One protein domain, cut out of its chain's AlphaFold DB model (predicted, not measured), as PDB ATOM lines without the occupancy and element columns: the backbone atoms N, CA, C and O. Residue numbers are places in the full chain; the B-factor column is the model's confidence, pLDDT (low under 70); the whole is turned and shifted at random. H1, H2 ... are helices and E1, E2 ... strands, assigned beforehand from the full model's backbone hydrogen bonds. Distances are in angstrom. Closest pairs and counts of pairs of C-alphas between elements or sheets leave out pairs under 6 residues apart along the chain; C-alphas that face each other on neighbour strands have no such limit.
ATOM      1  N   ARG A  27      28.966   1.314  84.984       97.25
ATOM      2  CA  ARG A  27      27.980   0.826  84.019       97.25
ATOM      3  C   ARG A  27      27.628  -0.643  84.250       97.25
ATOM      4  O   ARG A  27      26.454  -0.993  84.170       97.25
ATOM      5  N   PHE A  28      28.617  -1.491  84.537       96.62
ATOM      6  CA  PHE A  28      28.380  -2.901  84.842       96.62
ATOM      7  C   PHE A  28      27.444  -3.069  86.047       96.62
ATOM      8  O   PHE A  28      26.501  -3.855  85.961       96.62
ATOM      9  N   TRP A  29      27.673  -2.319  87.133       97.44
ATOM     10  CA  TRP A  29      26.816  -2.338  88.321       97.44
ATOM     11  C   TRP A  29      25.375  -1.980  87.975       97.44
ATOM     12  O   TRP A  29      24.468  -2.753  88.263       97.44
ATOM     13  N   GLU A  30      25.161  -0.844  87.309       97.12
ATOM     14  CA  GLU A  30      23.811  -0.380  86.968       97.12
ATOM     15  C   GLU A  30      23.062  -1.398  86.091       97.12
ATOM     16  O   GLU A  30      21.864  -1.586  86.253       97.12
ATOM     17  N   GLN A  31      23.766  -2.098  85.194       96.38
ATOM     18  CA  GLN A  31      23.159  -3.071  84.277       96.38
ATOM     19  C   GLN A  31      22.965  -4.473  84.865       96.38
ATOM     20  O   GLN A  31      22.109  -5.208  84.383       96.38
ATOM     21  N   THR A  32      23.783  -4.873  85.841       95.38
ATOM     22  CA  THR A  32      23.820  -6.261  86.343       95.38
ATOM     23  C   THR A  32      23.283  -6.378  87.767       95.38
ATOM     24  O   THR A  32      22.692  -7.389  88.129       95.38
ATOM     25  N   CYS A  33      23.496  -5.348  88.586       96.50
ATOM     26  CA  CYS A  33      23.171  -5.329  90.011       96.50
ATOM     27  C   CYS A  33      22.021  -4.361  90.336       96.50
ATOM     28  O   CYS A  33      21.368  -4.535  91.364       96.50
ATOM     29  N   GLY A  34      21.770  -3.369  89.472       96.62
ATOM     30  CA  GLY A  34      20.833  -2.261  89.702       96.62
ATOM     31  C   GLY A  34      19.365  -2.660  89.887       96.62
ATOM     32  O   GLY A  34      18.619  -1.946  90.551       96.62
ATOM     33  N   ASP A  35      18.953  -3.823  89.378       95.94
ATOM     34  CA  ASP A  35      17.583  -4.323  89.567       95.94
ATOM     35  C   ASP A  35      17.313  -4.769  91.018       95.94
ATOM     36  O   ASP A  35      16.173  -4.737  91.484       95.94
ATOM     37  N   CYS A  36      18.361  -5.170  91.746       96.25
ATOM     38  CA  CYS A  36      18.272  -5.666  93.125       96.25
ATOM     39  C   CYS A  36      18.901  -4.711  94.149       96.25
ATOM     40  O   CYS A  36      18.528  -4.722  95.325       96.25
ATOM     41  N   HIS A  37      19.870  -3.898  93.728       95.38
ATOM     42  CA  HIS A  37      20.635  -3.002  94.587       95.38
ATOM     43  C   HIS A  37      20.504  -1.545  94.132       95.38
ATOM     44  O   HIS A  37      20.428  -1.280  92.937       95.38
ATOM     45  N   PRO A  38      20.539  -0.571  95.063       96.50
ATOM     46  CA  PRO A  38      20.633   0.836  94.693       96.50
ATOM     47  C   PRO A  38      22.004   1.148  94.067       96.50
ATOM     48  O   PRO A  38      22.870   0.273  93.965       96.50
ATOM     49  N   HIS A  39      22.229   2.411  93.695       97.12
ATOM     50  CA  HIS A  39      23.522   2.876  93.188       97.12
ATOM     51  C   HIS A  39      24.690   2.392  94.049       97.12
ATOM     52  O   HIS A  39      24.625   2.450  95.281       97.12
ATOM     53  N   ALA A  40      25.768   1.966  93.390       97.12
ATOM     54  CA  ALA A  40      26.913   1.319  94.030       97.12
ATOM     55  C   ALA A  40      27.428   2.105  95.243       97.12
ATOM     56  O   ALA A  40      27.600   1.543  96.323       97.12
ATOM     57  N   ALA A  41      27.556   3.427  95.101       97.06
ATOM     58  CA  ALA A  41      28.064   4.275  96.167       97.06
ATOM     59  C   ALA A  41      27.117   4.354  97.375       97.06
ATOM     60  O   ALA A  41      27.560   4.314  98.522       97.06
ATOM     61  N   ASP A  42      25.806   4.422  97.134       97.12
ATOM     62  CA  ASP A  42      24.811   4.392  98.207       97.12
ATOM     63  C   ASP A  42      24.772   3.034  98.894       97.12
ATOM     64  O   ASP A  42      24.677   2.970 100.120       97.12
ATOM     65  N   TRP A  43      24.868   1.950  98.128       96.25
ATOM     66  CA  TRP A  43      24.931   0.606  98.681       96.25
ATOM     67  C   TRP A  43      26.198   0.417  99.533       96.25
ATOM     68  O   TRP A  43      26.092   0.060 100.709       96.25
ATOM     69  N   ALA A  44      27.379   0.749  99.004       96.38
ATOM     70  CA  ALA A  44      28.660   0.621  99.698       96.38
ATOM     71  C   ALA A  44      28.656   1.394 101.025       96.38
ATOM     72  O   ALA A  44      28.922   0.826 102.086       96.38
ATOM     73  N   ARG A  45      28.231   2.663 101.001       95.81
ATOM     74  CA  ARG A  45      28.125   3.501 102.205       95.81
ATOM     75  C   ARG A  45      27.031   3.081 103.178       95.81
ATOM     76  O   ARG A  45      27.037   3.568 104.306       95.81
ATOM     77  N   ARG A  46      26.068   2.245 102.792       94.81
ATOM     78  CA  ARG A  46      25.001   1.767 103.692       94.81
ATOM     79  C   ARG A  46      25.311   0.411 104.305       94.81
ATOM     80  O   ARG A  46      24.980   0.207 105.470       94.81
ATOM     81  N   PHE A  47      25.958  -0.480 103.562       93.19
ATOM     82  CA  PHE A  47      26.088  -1.884 103.955       93.19
ATOM     83  C   PHE A  47      27.515  -2.319 104.266       93.19
ATOM     84  O   PHE A  47      27.689  -3.342 104.929       93.19
ATOM     85  N   LEU A  48      28.523  -1.548 103.857       94.31
ATOM     86  CA  LEU A  48      29.923  -1.899 104.062       94.31
ATOM     87  C   LEU A  48      30.619  -0.983 105.067       94.31
ATOM     88  O   LEU A  48      30.258   0.178 105.278       94.31
ATOM     89  N   THR A  49      31.645  -1.527 105.705       93.44
ATOM     90  CA  THR A  49      32.606  -0.783 106.515       93.44
ATOM     91  C   THR A  49      34.018  -1.147 106.084       93.44
ATOM     92  O   THR A  49      34.261  -2.263 105.629       93.44
ATOM     93  N   VAL A  50      34.956  -0.217 106.253       92.94
ATOM     94  CA  VAL A  50      36.382  -0.483 106.054       92.94
ATOM     95  C   VAL A  50      37.007  -0.773 107.412       92.94
ATOM     96  O   VAL A  50      36.931   0.051 108.322       92.94
ATOM     97  N   LYS A  51      37.620  -1.946 107.563       90.25
ATOM     98  CA  LYS A  51      38.365  -2.343 108.759       90.25
ATOM     99  C   LYS A  51      39.687  -2.963 108.332       90.25
ATOM    100  O   LYS A  51      39.710  -3.852 107.485       90.25
ATOM    101  N   ASP A  52      40.783  -2.445 108.882       90.62
ATOM    102  CA  ASP A  52      42.150  -2.851 108.526       90.62
ATOM    103  C   ASP A  52      42.416  -2.776 107.008       90.62
ATOM    104  O   ASP A  52      43.056  -3.644 106.416       90.62
ATOM    105  N   GLY A  53      41.862  -1.742 106.357       90.56
ATOM    106  CA  GLY A  53      41.982  -1.513 104.912       90.56
ATOM    107  C   GLY A  53      41.141  -2.443 104.034       90.56
ATOM    108  O   GLY A  53      41.275  -2.401 102.814       90.56
ATOM    109  N   LYS A  54      40.275  -3.275 104.624       90.69
ATOM    110  CA  LYS A  54      39.428  -4.231 103.906       90.69
ATOM    111  C   LYS A  54      37.951  -3.924 104.105       90.69
ATOM    112  O   LYS A  54      37.525  -3.572 105.204       90.69
ATOM    113  N   LEU A  55      37.166  -4.109 103.050       93.50
ATOM    114  CA  LEU A  55      35.711  -4.127 103.126       93.50
ATOM    115  C   LEU A  55      35.225  -5.321 103.948       93.50
ATOM    116  O   LEU A  55      35.637  -6.458 103.720       93.50
ATOM    117  N   GLN A  56      34.307  -5.036 104.862       90.38
ATOM    118  CA  GLN A  56      33.525  -6.008 105.615       90.38
ATOM    119  C   GLN A  56      32.052  -5.604 105.555       90.38
ATOM    120  O   GLN A  56      31.728  -4.413 105.466       90.38
ATOM    121  N   GLY A  57      31.154  -6.584 105.625       89.69
ATOM    122  CA  GLY A  57      29.740  -6.299 105.834       89.69
ATOM    123  C   GLY A  57      29.517  -5.665 107.209       89.69
ATOM    124  O   GLY A  57      30.146  -6.036 108.198       89.69
ATOM    125  N   ARG A  58      28.605  -4.694 107.302       88.62
ATOM    126  CA  ARG A  58      28.259  -4.067 108.592       88.62
ATOM    127  C   ARG A  58      27.529  -5.000 109.546       88.62
ATOM    128  O   ARG A  58      27.672  -4.869 110.756       88.62
ATOM    129  N   HIS A  59      26.717  -5.899 109.000       81.56
ATOM    130  CA  HIS A  59      25.881  -6.808 109.785       81.56
ATOM    131  C   HIS A  59      26.482  -8.210 109.906       81.56
ATOM    132  O   HIS A  59      26.155  -8.932 110.844       81.56
ATOM    133  N   HIS A  60      27.389  -8.568 108.996       72.06
ATOM    134  CA  HIS A  60      28.078  -9.850 108.976       72.06
ATOM    135  C   HIS A  60      29.533  -9.623 108.578       72.06
ATOM    136  O   HIS A  60      29.812  -8.958 107.580       72.06
ATOM    137  N   THR A  61      30.457 -10.174 109.362       65.50
ATOM    138  CA  THR A  61      31.913 -10.051 109.172       65.50
ATOM    139  C   THR A  61      32.443 -10.956 108.056       65.50
ATOM    140  O   THR A  61      33.589 -11.403 108.101       65.50
ATOM    141  N   ASP A  62      31.597 -11.270 107.083       72.50
ATOM    142  CA  ASP A  62      31.934 -12.182 106.005       72.50
ATOM    143  C   ASP A  62      32.919 -11.498 105.056       72.50
ATOM    144  O   ASP A  62      32.846 -10.287 104.809       72.50
ATOM    145  N   ASP A  63      33.868 -12.276 104.538       83.12
ATOM    146  CA  ASP A  63      34.823 -11.778 103.558       83.12
ATOM    147  C   ASP A  63      34.072 -11.413 102.271       83.12
ATOM    148  O   ASP A  63      33.561 -12.279 101.554       83.12
ATOM    149  N   LEU A  64      34.000 -10.111 101.980       89.88
ATOM    150  CA  LEU A  64      33.272  -9.608 100.823       89.88
ATOM    151  C   LEU A  64      33.823 -10.175  99.507       89.88
ATOM    152  O   LEU A  64      33.046 -10.372  98.578       89.88
ATOM    153  N   ILE A  65      35.122 -10.485  99.413       92.12
ATOM    154  CA  ILE A  65      35.676 -11.113  98.205       92.12
ATOM    155  C   ILE A  65      35.031 -12.477  97.980       92.12
ATOM    156  O   ILE A  65      34.610 -12.769  96.862       92.12
ATOM    157  N   VAL A  66      34.912 -13.291  99.030       90.75
ATOM    158  CA  VAL A  66      34.281 -14.615  98.938       90.75
ATOM    159  C   VAL A  66      32.817 -14.474  98.534       90.75
ATOM    160  O   VAL A  66      32.357 -15.178  97.640       90.75
ATOM    161  N   PHE A  67      32.090 -13.522  99.124       91.00
ATOM    162  CA  PHE A  67      30.706 -13.255  98.729       91.00
ATOM    163  C   PHE A  67      30.592 -12.898  97.238       91.00
ATOM    164  O   PHE A  67      29.797 -13.498  96.515       91.00
ATOM    165  N   LEU A  68      31.425 -11.972  96.754       93.00
ATOM    166  CA  LEU A  68      31.415 -11.525  95.359       93.00
ATOM    167  C   LEU A  68      31.727 -12.660  94.371       93.00
ATOM    168  O   LEU A  68      31.100 -12.723  93.319       93.00
ATOM    169  N   GLN A  69      32.622 -13.593  94.715       94.00
ATOM    170  CA  GLN A  69      32.935 -14.770  93.882       94.00
ATOM    171  C   GLN A  69      31.724 -15.676  93.627       94.00
ATOM    172  O   GLN A  69      31.681 -16.387  92.622       94.00
ATOM    173  N   HIS A  70      30.740 -15.658  94.525       91.81
ATOM    174  CA  HIS A  70      29.562 -16.519  94.459       91.81
ATOM    175  C   HIS A  70      28.266 -15.763  94.135       91.81
ATOM    176  O   HIS A  70      27.215 -16.390  94.004       91.81
ATOM    177  N   HIS A  71      28.322 -14.438  93.970       91.44
ATOM    178  CA  HIS A  71      27.143 -13.591  93.804       91.44
ATOM    179  C   HIS A  71      27.168 -12.796  92.490       91.44
ATOM    180  O   HIS A  71      27.493 -11.613  92.462       91.44
ATOM    181  N   TYR A  72      26.801 -13.468  91.393       90.62
ATOM    182  CA  TYR A  72      26.562 -12.906  90.046       90.62
ATOM    183  C   TYR A  72      27.737 -12.185  89.361       90.62
ATOM    184  O   TYR A  72      27.601 -11.750  88.216       90.62
ATOM    185  N   LEU A  73      28.900 -12.092  90.003       94.75
ATOM    186  CA  LEU A  73      30.055 -11.394  89.463       94.75
ATOM    187  C   LEU A  73      31.022 -12.369  88.768       94.75
ATOM    188  O   LEU A  73      31.443 -13.356  89.374       94.75
ATOM    189  N   PRO A  74      31.433 -12.107  87.514       94.94
ATOM    190  CA  PRO A  74      32.479 -12.882  86.858       94.94
ATOM    191  C   PRO A  74      33.789 -12.847  87.650       94.94
ATOM    192  O   PRO A  74      34.192 -11.793  88.143       94.94
ATOM    193  N   GLN A  75      34.508 -13.972  87.698       94.62
ATOM    194  CA  GLN A  75      35.721 -14.106  88.515       94.62
ATOM    195  C   GLN A  75      36.781 -13.030  88.217       94.62
ATOM    196  O   GLN A  75      37.447 -12.540  89.126       94.62
ATOM    197  N   ASN A  76      36.926 -12.623  86.953       94.94
ATOM    198  CA  ASN A  76      37.885 -11.595  86.538       94.94
ATOM    199  C   ASN A  76      37.493 -10.169  86.968       94.94
ATOM    200  O   ASN A  76      38.319  -9.265  86.874       94.94
ATOM    201  N   LEU A  77      36.251  -9.959  87.414       96.81
ATOM    202  CA  LEU A  77      35.741  -8.671  87.884       96.81
ATOM    203  C   LEU A  77      35.631  -8.589  89.408       96.81
ATOM    204  O   LEU A  77      35.377  -7.501  89.914       96.81
ATOM    205  N   VAL A  78      35.894  -9.676  90.142       96.56
ATOM    206  CA  VAL A  78      35.838  -9.702  91.615       96.56
ATOM    207  C   VAL A  78      36.720  -8.628  92.238       96.56
ATOM    208  O   VAL A  78      36.215  -7.776  92.965       96.56
ATOM    209  N   GLN A  79      38.018  -8.626  91.923       96.50
ATOM    210  CA  GLN A  79      38.934  -7.643  92.502       96.50
ATOM    211  C   GLN A  79      38.633  -6.207  92.030       96.50
ATOM    212  O   GLN A  79      38.486  -5.340  92.886       96.50
ATOM    213  N   PRO A  80      38.434  -5.935  90.721       96.94
ATOM    214  CA  PRO A  80      38.054  -4.594  90.272       96.94
ATOM    215  C   PRO A  80      36.784  -4.050  90.943       96.94
ATOM    216  O   PRO A  80      36.742  -2.886  91.340       96.94
ATOM    217  N   MET A  81      35.750  -4.884  91.092       97.50
ATOM    218  CA  MET A  81      34.500  -4.503  91.755       97.50
ATOM    219  C   MET A  81      34.728  -4.206  93.239       97.50
ATOM    220  O   MET A  81      34.238  -3.196  93.739       97.50
ATOM    221  N   TYR A  82      35.502  -5.048  93.928       96.75
ATOM    222  CA  TYR A  82      35.883  -4.829  95.321       96.75
ATOM    223  C   TYR A  82      36.598  -3.486  95.507       96.75
ATOM    224  O   TYR A  82      36.219  -2.706  96.376       96.75
ATOM    225  N   ASP A  83      37.590  -3.186  94.668       96.94
ATOM    226  CA  ASP A  83      38.373  -1.951  94.762       96.94
ATOM    227  C   ASP A  83      37.499  -0.711  94.520       96.94
ATOM    228  O   ASP A  83      37.621   0.302  95.214       96.94
ATOM    229  N   MET A  84      36.565  -0.800  93.571       97.38
ATOM    230  CA  MET A  84      35.605   0.264  93.282       97.38
ATOM    231  C   MET A  84      34.638   0.497  94.455       97.38
ATOM    232  O   MET A  84      34.440   1.642  94.864       97.38
ATOM    233  N   LEU A  85      34.119  -0.570  95.072       97.06
ATOM    234  CA  LEU A  85      33.298  -0.479  96.284       97.06
ATOM    235  C   LEU A  85      34.093   0.055  97.484       97.06
ATOM    236  O   LEU A  85      33.543   0.785  98.307       97.06
ATOM    237  N   LEU A  86      35.388  -0.266  97.582       96.62
ATOM    238  CA  LEU A  86      36.268   0.210  98.652       96.62
ATOM    239  C   LEU A  86      36.476   1.716  98.542       96.62
ATOM    240  O   LEU A  86      36.355   2.431  99.542       96.62
ATOM    241  N   ALA A  87      36.723   2.200  97.325       96.38
ATOM    242  CA  ALA A  87      36.808   3.624  97.049       96.38
ATOM    243  C   ALA A  87      35.506   4.336  97.444       96.38
ATOM    244  O   ALA A  87      35.552   5.330  98.160       96.38
ATOM    245  N   GLN A  88      34.348   3.795  97.060       96.38
ATOM    246  CA  GLN A  88      33.039   4.388  97.356       96.38
ATOM    247  C   GLN A  88      32.635   4.335  98.837       96.38
ATOM    248  O   GLN A  88      31.936   5.227  99.314       96.38
ATOM    249  N   ALA A  89      33.050   3.307  99.580       95.12
ATOM    250  CA  ALA A  89      32.792   3.207 101.017       95.12
ATOM    251  C   ALA A  89      33.619   4.213 101.839       95.12
ATOM    252  O   ALA A  89      33.280   4.477 102.991       95.12
ATOM    253  N   SER A  90      34.695   4.746 101.253       85.69
ATOM    254  CA  SER A  90      35.660   5.632 101.912       85.69
ATOM    255  C   SER A  90      35.447   7.123 101.601       85.69
ATOM    256  O   SER A  90      36.275   7.939 102.006       85.69
ATOM    257  N   THR A  91      34.378   7.480 100.875       78.12
ATOM    258  CA  THR A  91      33.970   8.870 100.574       78.12
ATOM    259  C   THR A  91      32.916   9.371 101.546       78.12
ATOM    260  O   THR A  91      33.040  10.525 102.002       78.12
TER     261      THR A  91
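AT A GLANCE: This is residues 27 to 91 of the 91 residues of an uncharacterized protein of Roseomonas genomospecies 6 (UniProt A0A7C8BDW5). What shape? H1 sits aside, H2 crosses one end of long helix H4, hairpin E1 and E2 packs beside that end, and H3 folds back beside the other. What size? The 65 printed residues, with four named helices and two strands, are mostly helix and compact; the radius of gyration of the C-alphas is 11.0 A, the spans 30 by 22 by 19 A.

IN THESE COORDINATES: Where is H1? It holds residues 27 to 32, from C-alpha 27 at (27.980, 0.826, 84.019). What follows? H2 holds residues 40 to 47, E1 48 to 51, E2 54 to 57, H3 64 to 70 and H4 75 to 89, ending at C-alpha 89 (32.792, 3.207, 101.017).

HOW THE PARTS SIT: What touches H4? H3 does, in a helical hairpin; H4's residues 85 to 89 alone touch H2, closest C-alphas Arg 45 and Ala 89, 4.8 A. What pairs? Within hydrogen-bond range are N 49 and O 56 of antiparallel E1 and E2, 2.9 A, and 9 of H4's 11 O i to N i+4 pairs.

THE WHOLE: Any cut? The printed part has none. Low confidence? Residue 61 alone is under 70.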